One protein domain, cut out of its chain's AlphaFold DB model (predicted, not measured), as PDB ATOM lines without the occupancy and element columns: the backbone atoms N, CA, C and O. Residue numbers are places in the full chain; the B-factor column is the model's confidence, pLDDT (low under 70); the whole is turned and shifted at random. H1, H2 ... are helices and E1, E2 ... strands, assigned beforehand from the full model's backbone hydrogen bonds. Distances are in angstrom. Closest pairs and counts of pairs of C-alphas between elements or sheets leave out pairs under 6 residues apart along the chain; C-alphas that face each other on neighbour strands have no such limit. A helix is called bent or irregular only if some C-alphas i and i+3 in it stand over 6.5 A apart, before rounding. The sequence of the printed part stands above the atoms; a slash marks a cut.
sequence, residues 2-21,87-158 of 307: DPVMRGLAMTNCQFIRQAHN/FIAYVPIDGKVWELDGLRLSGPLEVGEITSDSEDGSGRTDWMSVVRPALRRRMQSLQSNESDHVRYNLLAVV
ATOM      1  N   ASP A   2     118.461 203.319 153.853       89.06
ATOM      2  CA  ASP A   2     119.822 203.852 153.679       89.06
ATOM      3  C   ASP A   2     120.715 203.567 154.913       89.06
ATOM      4  O   ASP A   2     120.165 203.499 156.020       89.06
ATOM      5  N   PRO A   3     122.049 203.390 154.783       87.81
ATOM      6  CA  PRO A   3     122.932 203.098 155.916       87.81
ATOM      7  C   PRO A   3     122.831 204.105 157.068       87.81
ATOM      8  O   PRO A   3     122.817 203.694 158.229       87.81
ATOM      9  N   VAL A   4     122.662 205.402 156.780       88.88
ATOM     10  CA  VAL A   4     122.525 206.434 157.824       88.88
ATOM     11  C   VAL A   4     121.240 206.228 158.624       88.88
ATOM     12  O   VAL A   4     121.237 206.311 159.852       88.88
ATOM     13  N   MET A   5     120.146 205.895 157.937       90.81
ATOM     14  CA  MET A   5     118.861 205.612 158.578       90.81
ATOM     15  C   MET A   5     118.901 204.332 159.414       90.81
ATOM     16  O   MET A   5     118.296 204.293 160.483       90.81
ATOM     17  N   ARG A   6     119.635 203.300 158.967       90.69
ATOM     18  CA  ARG A   6     119.864 202.082 159.765       90.69
ATOM     19  C   ARG A   6     120.636 202.400 161.046       90.69
ATOM     20  O   ARG A   6     120.228 201.958 162.114       90.69
ATOM     21  N   GLY A   7     121.688 203.216 160.944       90.44
ATOM     22  CA  GLY A   7     122.445 203.695 162.103       90.44
ATOM     23  C   GLY A   7     121.558 204.440 163.102       90.44
ATOM     24  O   GLY A   7     121.536 204.094 164.279       90.44
ATOM     25  N   LEU A   8     120.743 205.387 162.625       92.50
ATOM     26  CA  LEU A   8     119.813 206.140 163.471       92.50
ATOM     27  C   LEU A   8     118.767 205.240 164.149       92.50
ATOM     28  O   LEU A   8     118.468 205.419 165.329       92.50
ATOM     29  N   ALA A   9     118.213 204.267 163.420       94.62
ATOM     30  CA  ALA A   9     117.272 203.301 163.982       94.62
ATOM     31  C   ALA A   9     117.923 202.455 165.088       94.62
ATOM     32  O   ALA A   9     117.321 202.263 166.144       94.62
ATOM     33  N   MET A  10     119.168 202.016 164.881       92.06
ATOM     34  CA  MET A  10     119.930 201.250 165.868       92.06
ATOM     35  C   MET A  10     120.233 202.080 167.123       92.06
ATOM     36  O   MET A  10     119.993 201.609 168.231       92.06
ATOM     37  N   THR A  11     120.660 203.339 166.969       92.62
ATOM     38  CA  THR A  11     120.897 204.261 168.097       92.62
ATOM     39  C   THR A  11     119.629 204.524 168.917       92.62
ATOM     40  O   THR A  11     119.692 204.643 170.141       92.62
ATOM     41  N   ASN A  12     118.468 204.593 168.262       95.06
ATOM     42  CA  ASN A  12     117.192 204.862 168.924       95.06
ATOM     43  C   ASN A  12     116.543 203.615 169.550       95.06
ATOM     44  O   ASN A  12     115.562 203.744 170.287       95.06
ATOM     45  N   CYS A  13     117.074 202.416 169.302       96.50
ATOM     46  CA  CYS A  13     116.549 201.188 169.881       96.50
ATOM     47  C   CYS A  13     116.858 201.119 171.386       96.50
ATOM     48  O   CYS A  13     118.006 200.961 171.804       96.50
ATOM     49  N   GLN A  14     115.819 201.216 172.220       95.94
ATOM     50  CA  GLN A  14     115.981 201.189 173.677       95.94
ATOM     51  C   GLN A  14     116.513 199.850 174.181       95.94
ATOM     52  O   GLN A  14     117.380 199.849 175.048       95.94
ATOM     53  N   PHE A  15     116.037 198.740 173.612       97.12
ATOM     54  CA  PHE A  15     116.474 197.396 173.981       97.12
ATOM     55  C   PHE A  15     117.989 197.224 173.788       97.12
ATOM     56  O   PHE A  15     118.696 196.894 174.738       97.12
ATOM     57  N   ILE A  16     118.505 197.555 172.596       95.75
ATOM     58  CA  ILE A  16     119.943 197.474 172.293       95.75
ATOM     59  C   ILE A  16     120.740 198.397 173.217       95.75
ATOM     60  O   ILE A  16     121.755 197.989 173.774       95.75
ATOM     61  N   ARG A  17     120.268 199.631 173.429       94.12
ATOM     62  CA  ARG A  17     120.949 200.598 174.298       94.12
ATOM     63  C   ARG A  17     121.014 200.136 175.755       94.12
ATOM     64  O   ARG A  17     122.038 200.328 176.400       94.12
ATOM     65  N   GLN A  18     119.945 199.538 176.280       94.38
ATOM     66  CA  GLN A  18     119.920 198.996 177.641       94.38
ATOM     67  C   GLN A  18     120.868 197.803 177.782       94.38
ATOM     68  O   GLN A  18     121.680 197.793 178.704       94.38
ATOM     69  N   ALA A  19     120.827 196.853 176.843       95.06
ATOM     70  CA  ALA A  19     121.727 195.704 176.840       95.06
ATOM     71  C   ALA A  19     123.199 196.138 176.733       95.06
ATOM     72  O   ALA A  19     124.018 195.730 177.550       95.06
ATOM     73  N   HIS A  20     123.527 197.053 175.815       93.12
ATOM     74  CA  HIS A  20     124.873 197.619 175.688       93.12
ATOM     75  C   HIS A  20     125.344 198.280 176.993       93.12
ATOM     76  O   HIS A  20     126.446 198.019 177.470       93.12
ATOM     77  N   ASN A  21     124.490 199.100 177.612       92.06
ATOM     78  CA  ASN A  21     124.843 199.812 178.838       92.06
ATOM     79  C   ASN A  21     124.957 198.895 180.064       92.06
ATOM     80  O   ASN A  21     125.702 199.233 180.977       92.06
ATOM     81  N   PHE A  87     135.542 199.329 165.618       91.75
ATOM     82  CA  PHE A  87     135.100 197.972 165.300       91.75
ATOM     83  C   PHE A  87     134.817 197.810 163.812       91.75
ATOM     84  O   PHE A  87     134.111 198.615 163.203       91.75
ATOM     85  N   ILE A  88     135.332 196.720 163.246       92.75
ATOM     86  CA  ILE A  88     135.149 196.348 161.843       92.75
ATOM     87  C   ILE A  88     134.840 194.863 161.787       92.75
ATOM     88  O   ILE A  88     135.529 194.058 162.416       92.75
ATOM     89  N   ALA A  89     133.803 194.512 161.035       94.69
ATOM     90  CA  ALA A  89     133.364 193.135 160.877       94.69
ATOM     91  C   ALA A  89     133.678 192.624 159.469       94.69
ATOM     92  O   ALA A  89     133.548 193.360 158.494       94.69
ATOM     93  N   TYR A  90     134.052 191.350 159.370       94.62
ATOM     94  CA  TYR A  90     134.186 190.641 158.100       94.62
ATOM     95  C   TYR A  90     133.134 189.542 158.043       94.62
ATOM     96  O   TYR A  90     133.010 188.776 158.998       94.62
ATOM     97  N   VAL A  91     132.372 189.476 156.950       93.94
ATOM     98  CA  VAL A  91     131.221 188.571 156.840       93.94
ATOM     99  C   VAL A  91     131.159 187.948 155.442       93.94
ATOM    100  O   VAL A  91     131.256 188.689 154.459       93.94
ATOM    101  N   PRO A  92     130.994 186.618 155.319       92.81
ATOM    102  CA  PRO A  92     130.712 185.979 154.038       92.81
ATOM    103  C   PRO A  92     129.224 186.142 153.677       92.81
ATOM    104  O   PRO A  92     128.353 185.731 154.441       92.81
ATOM    105  N   ILE A  93     128.924 186.758 152.529       90.75
ATOM    106  CA  ILE A  93     127.562 186.955 152.000       90.75
ATOM    107  C   ILE A  93     127.592 186.734 150.483       90.75
ATOM    108  O   ILE A  93     128.426 187.323 149.798       90.75
ATOM    109  N   ASP A  94     126.675 185.905 149.972       86.88
ATOM    110  CA  ASP A  94     126.477 185.628 148.538       86.88
ATOM    111  C   ASP A  94     127.767 185.254 147.785       86.88
ATOM    112  O   ASP A  94     128.082 185.810 146.736       86.88
ATOM    113  N   GLY A  95     128.560 184.332 148.347       87.19
ATOM    114  CA  GLY A  95     129.807 183.869 147.720       87.19
ATOM    115  C   GLY A  95     130.955 184.884 147.768       87.19
ATOM    116  O   GLY A  95     131.988 184.675 147.142       87.19
ATOM    117  N   LYS A  96     130.815 185.980 148.520       90.38
ATOM    118  CA  LYS A  96     131.839 187.023 148.657       90.38
ATOM    119  C   LYS A  96     132.110 187.356 150.114       90.38
ATOM    120  O   LYS A  96     131.243 187.225 150.974       90.38
ATOM    121  N   VAL A  97     133.317 187.832 150.395       93.00
ATOM    122  CA  VAL A  97     133.703 188.339 151.714       93.00
ATOM    123  C   VAL A  97     133.596 189.855 151.728       93.00
ATOM    124  O   VAL A  97     134.220 190.542 150.918       93.00
ATOM    125  N   TRP A  98     132.842 190.374 152.692       93.69
ATOM    126  CA  TRP A  98     132.590 191.799 152.861       93.69
ATOM    127  C   TRP A  98     133.225 192.326 154.142       93.69
ATOM    128  O   TRP A  98     133.094 191.717 155.201       93.69
ATOM    129  N   GLU A  99     133.867 193.486 154.054       94.69
ATOM    130  CA  GLU A  99     134.290 194.303 155.188       94.69
ATOM    131  C   GLU A  99     133.209 195.354 155.481       94.69
ATOM    132  O   GLU A  99     132.844 196.170 154.627       94.69
ATOM    133  N   LEU A 100     132.703 195.337 156.712       93.56
ATOM    134  CA  LEU A 100     131.710 196.263 157.234       93.56
ATOM    135  C   LEU A 100     132.383 197.231 158.212       93.56
ATOM    136  O   LEU A 100     132.738 196.856 159.330       93.56
ATOM    137  N   ASP A 101     132.519 198.485 157.782       92.25
ATOM    138  CA  ASP A 101     133.072 199.585 158.573       92.25
ATOM    139  C   ASP A 101     132.009 200.685 158.756       92.25
ATOM    140  O   ASP A 101     131.565 201.308 157.790       92.25
ATOM    141  N   GLY A 102     131.609 200.936 160.008       88.38
ATOM    142  CA  GLY A 102     130.581 201.924 160.356       88.38
ATOM    143  C   GLY A 102     130.981 203.390 160.147       88.38
ATOM    144  O   GLY A 102     130.107 204.253 160.094       88.38
ATOM    145  N   LEU A 103     132.276 203.689 160.000       87.81
ATOM    146  CA  LEU A 103     132.778 205.033 159.690       87.81
ATOM    147  C   LEU A 103     132.876 205.278 158.178       87.81
ATOM    148  O   LEU A 103     133.059 206.415 157.730       87.81
ATOM    149  N   ARG A 104     132.728 204.224 157.371       86.19
ATOM    150  CA  ARG A 104     132.838 204.303 155.921       86.19
ATOM    151  C   ARG A 104     131.507 204.696 155.284       86.19
ATOM    152  O   ARG A 104     130.570 203.912 155.178       86.19
ATOM    153  N   LEU A 105     131.457 205.920 154.760       77.75
ATOM    154  CA  LEU A 105     130.280 206.468 154.068       77.75
ATOM    155  C   LEU A 105     129.992 205.801 152.710       77.75
ATOM    156  O   LEU A 105     128.872 205.894 152.220       77.75
ATOM    157  N   SER A 106     130.981 205.142 152.094       79.38
ATOM    158  CA  SER A 106     130.856 204.519 150.766       79.38
ATOM    159  C   SER A 106     130.169 203.145 150.768       79.38
ATOM    160  O   SER A 106     130.038 202.550 149.704       79.38
ATOM    161  N   GLY A 107     129.737 202.643 151.930       84.38
ATOM    162  CA  GLY A 107     129.134 201.314 152.078       84.38
ATOM    163  C   GLY A 107     130.156 200.183 152.290       84.38
ATOM    164  O   GLY A 107     131.343 200.464 152.485       84.38
ATOM    165  N   PRO A 108     129.693 198.914 152.294       90.81
ATOM    166  CA  PRO A 108     130.533 197.724 152.460       90.81
ATOM    167  C   PRO A 108     131.659 197.645 151.428       90.81
ATOM    168  O   PRO A 108     131.455 197.984 150.262       90.81
ATOM    169  N   LEU A 109     132.835 197.170 151.843       91.69
ATOM    170  CA  LEU A 109     133.955 196.916 150.937       91.69
ATOM    171  C   LEU A 109     134.024 195.425 150.605       91.69
ATOM    172  O   LEU A 109     134.091 194.590 151.502       91.69
ATOM    173  N   GLU A 110     134.054 195.098 149.319       93.31
ATOM    174  CA  GLU A 110     134.336 193.738 148.862       93.31
ATOM    175  C   GLU A 110     135.823 193.420 149.080       93.31
ATOM    176  O   GLU A 110     136.700 194.136 148.591       93.31
ATOM    177  N   VAL A 111     136.106 192.366 149.847       90.75
ATOM    178  CA  VAL A 111     137.471 191.910 150.160       90.75
ATOM    179  C   VAL A 111     137.952 190.892 149.129       90.75
ATOM    180  O   VAL A 111     139.121 190.915 148.744       90.75
ATOM    181  N   GLY A 112     137.057 190.006 148.693       88.94
ATOM    182  CA  GLY A 112     137.331 188.987 147.686       88.94
ATOM    183  C   GLY A 112     136.170 188.009 147.511       88.94
ATOM    184  O   GLY A 112     135.253 187.962 148.333       88.94
ATOM    185  N   GLU A 113     136.229 187.236 146.434       88.12
ATOM    186  CA  GLU A 113     135.274 186.179 146.101       88.12
ATOM    187  C   GLU A 113     135.707 184.843 146.720       88.12
ATOM    188  O   GLU A 113     136.899 184.576 146.877       88.12
ATOM    189  N   ILE A 114     134.730 184.036 147.125       84.50
ATOM    190  CA  ILE A 114     134.919 182.709 147.709       84.50
ATOM    191  C   ILE A 114     135.006 181.720 146.541       84.50
ATOM    192  O   ILE A 114     134.034 181.537 145.810       84.50
ATOM    193  N   THR A 115     136.181 181.132 146.318       73.44
ATOM    194  CA  THR A 115     136.421 180.221 145.193       73.44
ATOM    195  C   THR A 115     135.870 178.837 145.510       73.44
ATOM    196  O   THR A 115     136.505 178.075 146.231       73.44
ATOM    197  N   SER A 116     134.731 178.483 144.913       60.47
ATOM    198  CA  SER A 116     134.003 177.221 145.114       60.47
ATOM    199  C   SER A 116     134.722 175.940 144.647       60.47
ATOM    200  O   SER A 116     134.069 174.928 144.416       60.47
ATOM    201  N   ASP A 117     136.044 175.950 144.492       55.22
ATOM    202  CA  ASP A 117     136.832 174.828 143.965       55.22
ATOM    203  C   ASP A 117     137.152 173.762 145.036       55.22
ATOM    204  O   ASP A 117     137.938 172.846 144.808       55.22
ATOM    205  N   SER A 118     136.548 173.868 146.224       50.53
ATOM    206  CA  SER A 118     136.667 172.866 147.285       50.53
ATOM    207  C   SER A 118     135.584 171.797 147.106       50.53
ATOM    208  O   SER A 118     134.431 172.030 147.455       50.53
ATOM    209  N   GLU A 119     135.942 170.619 146.584       49.28
ATOM    210  CA  GLU A 119     135.046 169.449 146.456       49.28
ATOM    211  C   GLU A 119     134.483 168.939 147.804       49.28
ATOM    212  O   GLU A 119     133.525 168.168 147.830       49.28
ATOM    213  N   ASP A 120     135.018 169.410 148.931       45.38
ATOM    214  CA  ASP A 120     134.486 169.147 150.264       45.38
ATOM    215  C   ASP A 120     133.470 170.234 150.642       45.38
ATOM    216  O   ASP A 120     133.841 171.380 150.894       45.38
ATOM    217  N   GLY A 121     132.185 169.872 150.729       47.41
ATOM    218  CA  GLY A 121     131.024 170.736 151.028       47.41
ATOM    219  C   GLY A 121     131.018 171.490 152.374       47.41
ATOM    220  O   GLY A 121     129.957 171.835 152.889       47.41
ATOM    221  N   SER A 122     132.181 171.778 152.957       51.75
ATOM    222  CA  SER A 122     132.376 172.654 154.110       51.75
ATOM    223  C   SER A 122     132.818 174.051 153.646       51.75
ATOM    224  O   SER A 122     133.989 174.428 153.732       51.75
ATOM    225  N   GLY A 123     131.860 174.878 153.211       52.69
ATOM    226  CA  GLY A 123     132.084 176.284 152.814       52.69
ATOM    227  C   GLY A 123     132.651 177.201 153.918       52.69
ATOM    228  O   GLY A 123     132.889 178.389 153.700       52.69
ATOM    229  N   ARG A 124     132.893 176.671 155.125       52.81
ATOM    230  CA  ARG A 124     133.448 177.397 156.278       52.81
ATOM    231  C   ARG A 124     134.951 177.664 156.112       52.81
ATOM    232  O   ARG A 124     135.426 178.715 156.534       52.81
ATOM    233  N   THR A 125     135.694 176.751 155.488       58.06
ATOM    234  CA  THR A 125     137.163 176.831 155.325       58.06
ATOM    235  C   THR A 125     137.605 177.813 154.241       58.06
ATOM    236  O   THR A 125     138.719 178.339 154.290       58.06
ATOM    237  N   ASP A 126     136.706 178.103 153.310       74.69
ATOM    238  CA  ASP A 126     137.012 178.765 152.050       74.69
ATOM    239  C   ASP A 126     137.119 180.293 152.204       74.69
ATOM    240  O   ASP A 126     138.168 180.893 151.965       74.69
ATOM    241  N   TRP A 127     136.112 180.938 152.798       88.00
ATOM    242  CA  TRP A 127     136.125 182.394 153.001       88.00
ATOM    243  C   TRP A 127     137.201 182.869 153.997       88.00
ATOM    244  O   TRP A 127     137.706 183.994 153.913       88.00
ATOM    245  N   MET A 128     137.599 182.001 154.937       89.50
ATOM    246  CA  MET A 128     138.690 182.290 155.869       89.50
ATOM    247  C   MET A 128     140.032 182.454 155.142       89.50
ATOM    248  O   MET A 128     140.875 183.242 155.578       89.50
ATOM    249  N   SER A 129     140.241 181.733 154.038       88.44
ATOM    250  CA  SER A 129     141.446 181.865 153.214       88.44
ATOM    251  C   SER A 129     141.537 183.252 152.562       88.44
ATOM    252  O   SER A 129     142.624 183.826 152.492       88.44
ATOM    253  N   VAL A 130     140.384 183.836 152.213       88.94
ATOM    254  CA  VAL A 130     140.240 185.170 151.615       88.94
ATOM    255  C   VAL A 130     140.459 186.280 152.651       88.94
ATOM    256  O   VAL A 130     141.183 187.246 152.397       88.94
ATOM    257  N   VAL A 131     139.883 186.149 153.854       91.75
ATOM    258  CA  VAL A 131     139.954 187.203 154.885       91.75
ATOM    259  C   VAL A 131     141.312 187.264 155.598       91.75
ATOM    260  O   VAL A 131     141.768 188.343 155.982       91.75
ATOM    261  N   ARG A 132     142.004 186.126 155.764       92.19
ATOM    262  CA  ARG A 132     143.283 186.040 156.500       92.19
ATOM    263  C   ARG A 132     144.367 186.984 155.947       92.19
ATOM    264  O   ARG A 132     144.971 187.703 156.748       92.19
ATOM    265  N   PRO A 133     144.633 187.046 154.626       92.00
ATOM    266  CA  PRO A 133     145.566 188.015 154.053       92.00
ATOM    267  C   PRO A 133     145.149 189.470 154.289       92.00
ATOM    268  O   PRO A 133     146.011 190.304 154.563       92.00
ATOM    269  N   ALA A 134     143.851 189.782 154.211       89.75
ATOM    270  CA  ALA A 134     143.339 191.129 154.457       89.75
ATOM    271  C   ALA A 134     143.583 191.571 155.909       89.75
ATOM    272  O   ALA A 134     144.155 192.640 156.138       89.75
ATOM    273  N   LEU A 135     143.268 190.704 156.876       91.88
ATOM    274  CA  LEU A 135     143.551 190.933 158.294       91.88
ATOM    275  C   LEU A 135     145.049 191.109 158.559       91.88
ATOM    276  O   LEU A 135     145.438 192.049 159.249       91.88
ATOM    277  N   ARG A 136     145.903 190.259 157.973       91.06
ATOM    278  CA  ARG A 136     147.359 190.340 158.163       91.06
ATOM    279  C   ARG A 136     147.934 191.660 157.654       91.06
ATOM    280  O   ARG A 136     148.713 192.284 158.368       91.06
ATOM    281  N   ARG A 137     147.528 192.109 156.459       88.62
ATOM    282  CA  ARG A 137     147.950 193.417 155.920       88.62
ATOM    283  C   ARG A 137     147.530 194.558 156.844       88.62
ATOM    284  O   ARG A 137     148.313 195.470 157.092       88.62
ATOM    285  N   ARG A 138     146.314 194.488 157.390       86.56
ATOM    286  CA  ARG A 138     145.802 195.494 158.325       86.56
ATOM    287  C   ARG A 138     146.592 195.522 159.633       86.56
ATOM    288  O   ARG A 138     146.987 196.595 160.070       86.56
ATOM    289  N   MET A 139     146.862 194.356 160.221       86.31
ATOM    290  CA  MET A 139     147.668 194.236 161.443       86.31
ATOM    291  C   MET A 139     149.081 194.800 161.242       86.31
ATOM    292  O   MET A 139     149.546 195.579 162.067       86.31
ATOM    293  N   GLN A 140     149.723 194.490 160.111       84.88
ATOM    294  CA  GLN A 140     151.048 195.022 159.772       84.88
ATOM    295  C   GLN A 140     151.050 196.551 159.642       84.88
ATOM    296  O   GLN A 140     151.947 197.208 160.162       84.88
ATOM    297  N   SER A 141     150.028 197.128 159.002       81.62
ATOM    298  CA  SER A 141     149.898 198.586 158.869       81.62
ATOM    299  C   SER A 141     149.693 199.306 160.204       81.62
ATOM    300  O   SER A 141     150.000 200.491 160.301       81.62
ATOM    301  N   LEU A 142     149.130 198.636 161.212       76.31
ATOM    302  CA  LEU A 142     148.957 199.209 162.548       76.31
ATOM    303  C   LEU A 142     150.260 199.138 163.354       76.31
ATOM    304  O   LEU A 142     150.580 200.076 164.076       76.31
ATOM    305  N   GLN A 143     151.035 198.064 163.179       71.50
ATOM    306  CA  GLN A 143     152.333 197.871 163.833       71.50
ATOM    307  C   GLN A 143     153.422 198.819 163.311       71.50
ATOM    308  O   GLN A 143     154.338 199.158 164.051       71.50
ATOM    309  N   SER A 144     153.339 199.268 162.054       64.94
ATOM    310  CA  SER A 144     154.342 200.168 161.472       64.94
ATOM    311  C   SER A 144     154.270 201.610 161.980       64.94
ATOM    312  O   SER A 144     155.213 202.364 161.751       64.94
ATOM    313  N   ASN A 145     153.162 202.013 162.613       61.41
ATOM    314  CA  ASN A 145     152.873 203.427 162.850       61.41
ATOM    315  C   ASN A 145     153.253 203.940 164.246       61.41
ATOM    316  O   ASN A 145     153.548 205.122 164.334       61.41
ATOM    317  N   GLU A 146     153.328 203.117 165.300       56.16
ATOM    318  CA  GLU A 146     153.780 203.544 166.641       56.16
ATOM    319  C   GLU A 146     154.030 202.349 167.580       56.16
ATOM    320  O   GLU A 146     153.177 201.472 167.622       56.16
ATOM    321  N   SER A 147     155.128 202.413 168.362       55.31
ATOM    322  CA  SER A 147     155.546 201.672 169.587       55.31
ATOM    323  C   SER A 147     155.091 200.209 169.813       55.31
ATOM    324  O   SER A 147     153.963 199.843 169.537       55.31
ATOM    325  N   ASP A 148     155.956 199.391 170.428       55.75
ATOM    326  CA  ASP A 148     155.872 197.927 170.687       55.75
ATOM    327  C   ASP A 148     154.584 197.337 171.336       55.75
ATOM    328  O   ASP A 148     154.550 196.158 171.692       55.75
ATOM    329  N   HIS A 149     153.500 198.097 171.501       62.12
ATOM    330  CA  HIS A 149     152.268 197.655 172.151       62.12
ATOM    331  C   HIS A 149     151.194 197.230 171.137       62.12
ATOM    332  O   HIS A 149     150.778 197.983 170.254       62.12
ATOM    333  N   VAL A 150     150.688 196.006 171.302       65.94
ATOM    334  CA  VAL A 150     149.582 195.453 170.507       65.94
ATOM    335  C   VAL A 150     148.269 196.146 170.896       65.94
ATOM    336  O   VAL A 150     147.668 195.821 171.914       65.94
ATOM    337  N   ARG A 151     147.806 197.090 170.068       77.88
ATOM    338  CA  ARG A 151     146.558 197.859 170.265       77.88
ATOM    339  C   ARG A 151     145.380 197.349 169.418       77.88
ATOM    340  O   ARG A 151     144.598 198.137 168.892       77.88
ATOM    341  N   TYR A 152     145.247 196.034 169.225       84.62
ATOM    342  CA  TYR A 152     144.108 195.452 168.501       84.62
ATOM    343  C   TYR A 152     143.535 194.217 169.199       84.62
ATOM    344  O   TYR A 152     144.247 193.478 169.874       84.62
ATOM    345  N   ASN A 153     142.241 193.976 168.987       90.12
ATOM    346  CA  ASN A 153     141.539 192.771 169.417       90.12
ATOM    347  C   ASN A 153     140.858 192.128 168.198       90.12
ATOM    348  O   ASN A 153     140.285 192.832 167.365       90.12
ATOM    349  N   LEU A 154     140.940 190.803 168.088       92.00
ATOM    350  CA  LEU A 154     140.267 190.016 167.062       92.00
ATOM    351  C   LEU A 154     139.347 189.004 167.745       92.00
ATOM    352  O   LEU A 154     139.814 188.079 168.406       92.00
ATOM    353  N   LEU A 155     138.043 189.172 167.538       94.06
ATOM    354  CA  LEU A 155     137.008 188.276 168.042       94.06
ATOM    355  C   LEU A 155     136.361 187.524 166.878       94.06
ATOM    356  O   LEU A 155     136.274 188.044 165.764       94.06
ATOM    357  N   ALA A 156     135.888 186.310 167.150       93.44
ATOM    358  CA  ALA A 156     135.124 185.505 166.207       93.44
ATOM    359  C   ALA A 156     133.744 185.205 166.797       93.44
ATOM    360  O   ALA A 156     133.640 184.780 167.946       93.44
ATOM    361  N   VAL A 157     132.697 185.414 165.999       93.62
ATOM    362  CA  VAL A 157     131.346 184.949 166.324       93.62
ATOM    363  C   VAL A 157     131.249 183.501 165.862       93.62
ATOM    364  O   VAL A 157     131.471 183.209 164.687       93.62
ATOM    365  N   VAL A 158     130.980 182.601 166.799       91.94
ATOM    366  CA  VAL A 158     130.914 181.154 166.578       91.94
ATOM    367  C   VAL A 158     129.603 180.607 167.128       91.94
ATOM    368  O   VAL A 158     128.926 181.281 167.901       91.94
TER     369      VAL A 158
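What this domain is: This is residues 2 to 21 and 87 to 158 of the 307 residues of a protein of Phlebia centrifuga (UniProt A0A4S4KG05). A small three-stranded sheet, E1 E2 E3, has the long helix H3 slanting over one face, H3's later residues reaching past the sheet; residues 144 to 158, with no named element, turn beyond its end and fold back. Two short helices, H1 and H2, make a corner to one side of the sheet, where residues 8 to 21, of which 8 to 12 belong to H1 and 14 to 21 to H2, stand free. The printed part has 92 residues, in order H1 H2 E1 E2 E3 H3, of mixed class, helices and strands. It is loose, with a radius of gyration of the C-alphas of 16.5 A, and spans 46 by 39 by 27 A.

How they stand to each other: E1, residues 88 to 93, E2, 96 to 101, and E3, 109 to 113, form a meander, each strand the antiparallel neighbour of the one before. E1 and E2 are a hairpin, with N 91 and O 98 2.9 A apart; E2 and E3 are a hairpin too, with N 97 and O 112 at 2.8 A, both within hydrogen-bond range. H3, residues 124 to 143, is on the sheet at a height of 8.4 A, giving two layers, a helix on one face of a sheet. On the local plane it runs slantwise to E3 at 35 degrees; its closest C-alphas to E3 are Val 130 and Gly 112, 6.2 A. H1, residues 3 to 12, and H2, 14 to 21, are close but not clearly touching, about perpendicular at 78 degrees, their closest C-alphas, Thr 11 and Arg 17, 7.2 A apart. Neither is on the sheet, and both are apart from H3. Every O i to N i+4 pair is within hydrogen-bond range in H1 and H2, but 11 of 16 in H3.

Where its parts are: H3 measures 28.9 A, with a kink of 35 degrees near residue 131; it is only just irregular, C-alphas 124 and 127 being 6.55 A apart. E1 measures 15.6 A, E2 16.1 A, E3 11.8 A, H1 14.3 A and H2 10.3 A. H1 begins at C-alpha 3 (122.932, 203.098, 155.916); H3 ends at C-alpha 143 (152.333, 197.871, 163.833).

The domain as a whole: The C-alphas farthest apart, Gln 14 and Glu 119, are 46.0 A apart. Residues 22 to 86 are not printed; C-alphas 21 and 87 are 17.1 A apart across the cut. Of the links printed whole, none is long. Residues 8 to 21 and 144 to 149 stand free. Model confidence is under 70 at residues 116 to 125 and 144 to 150.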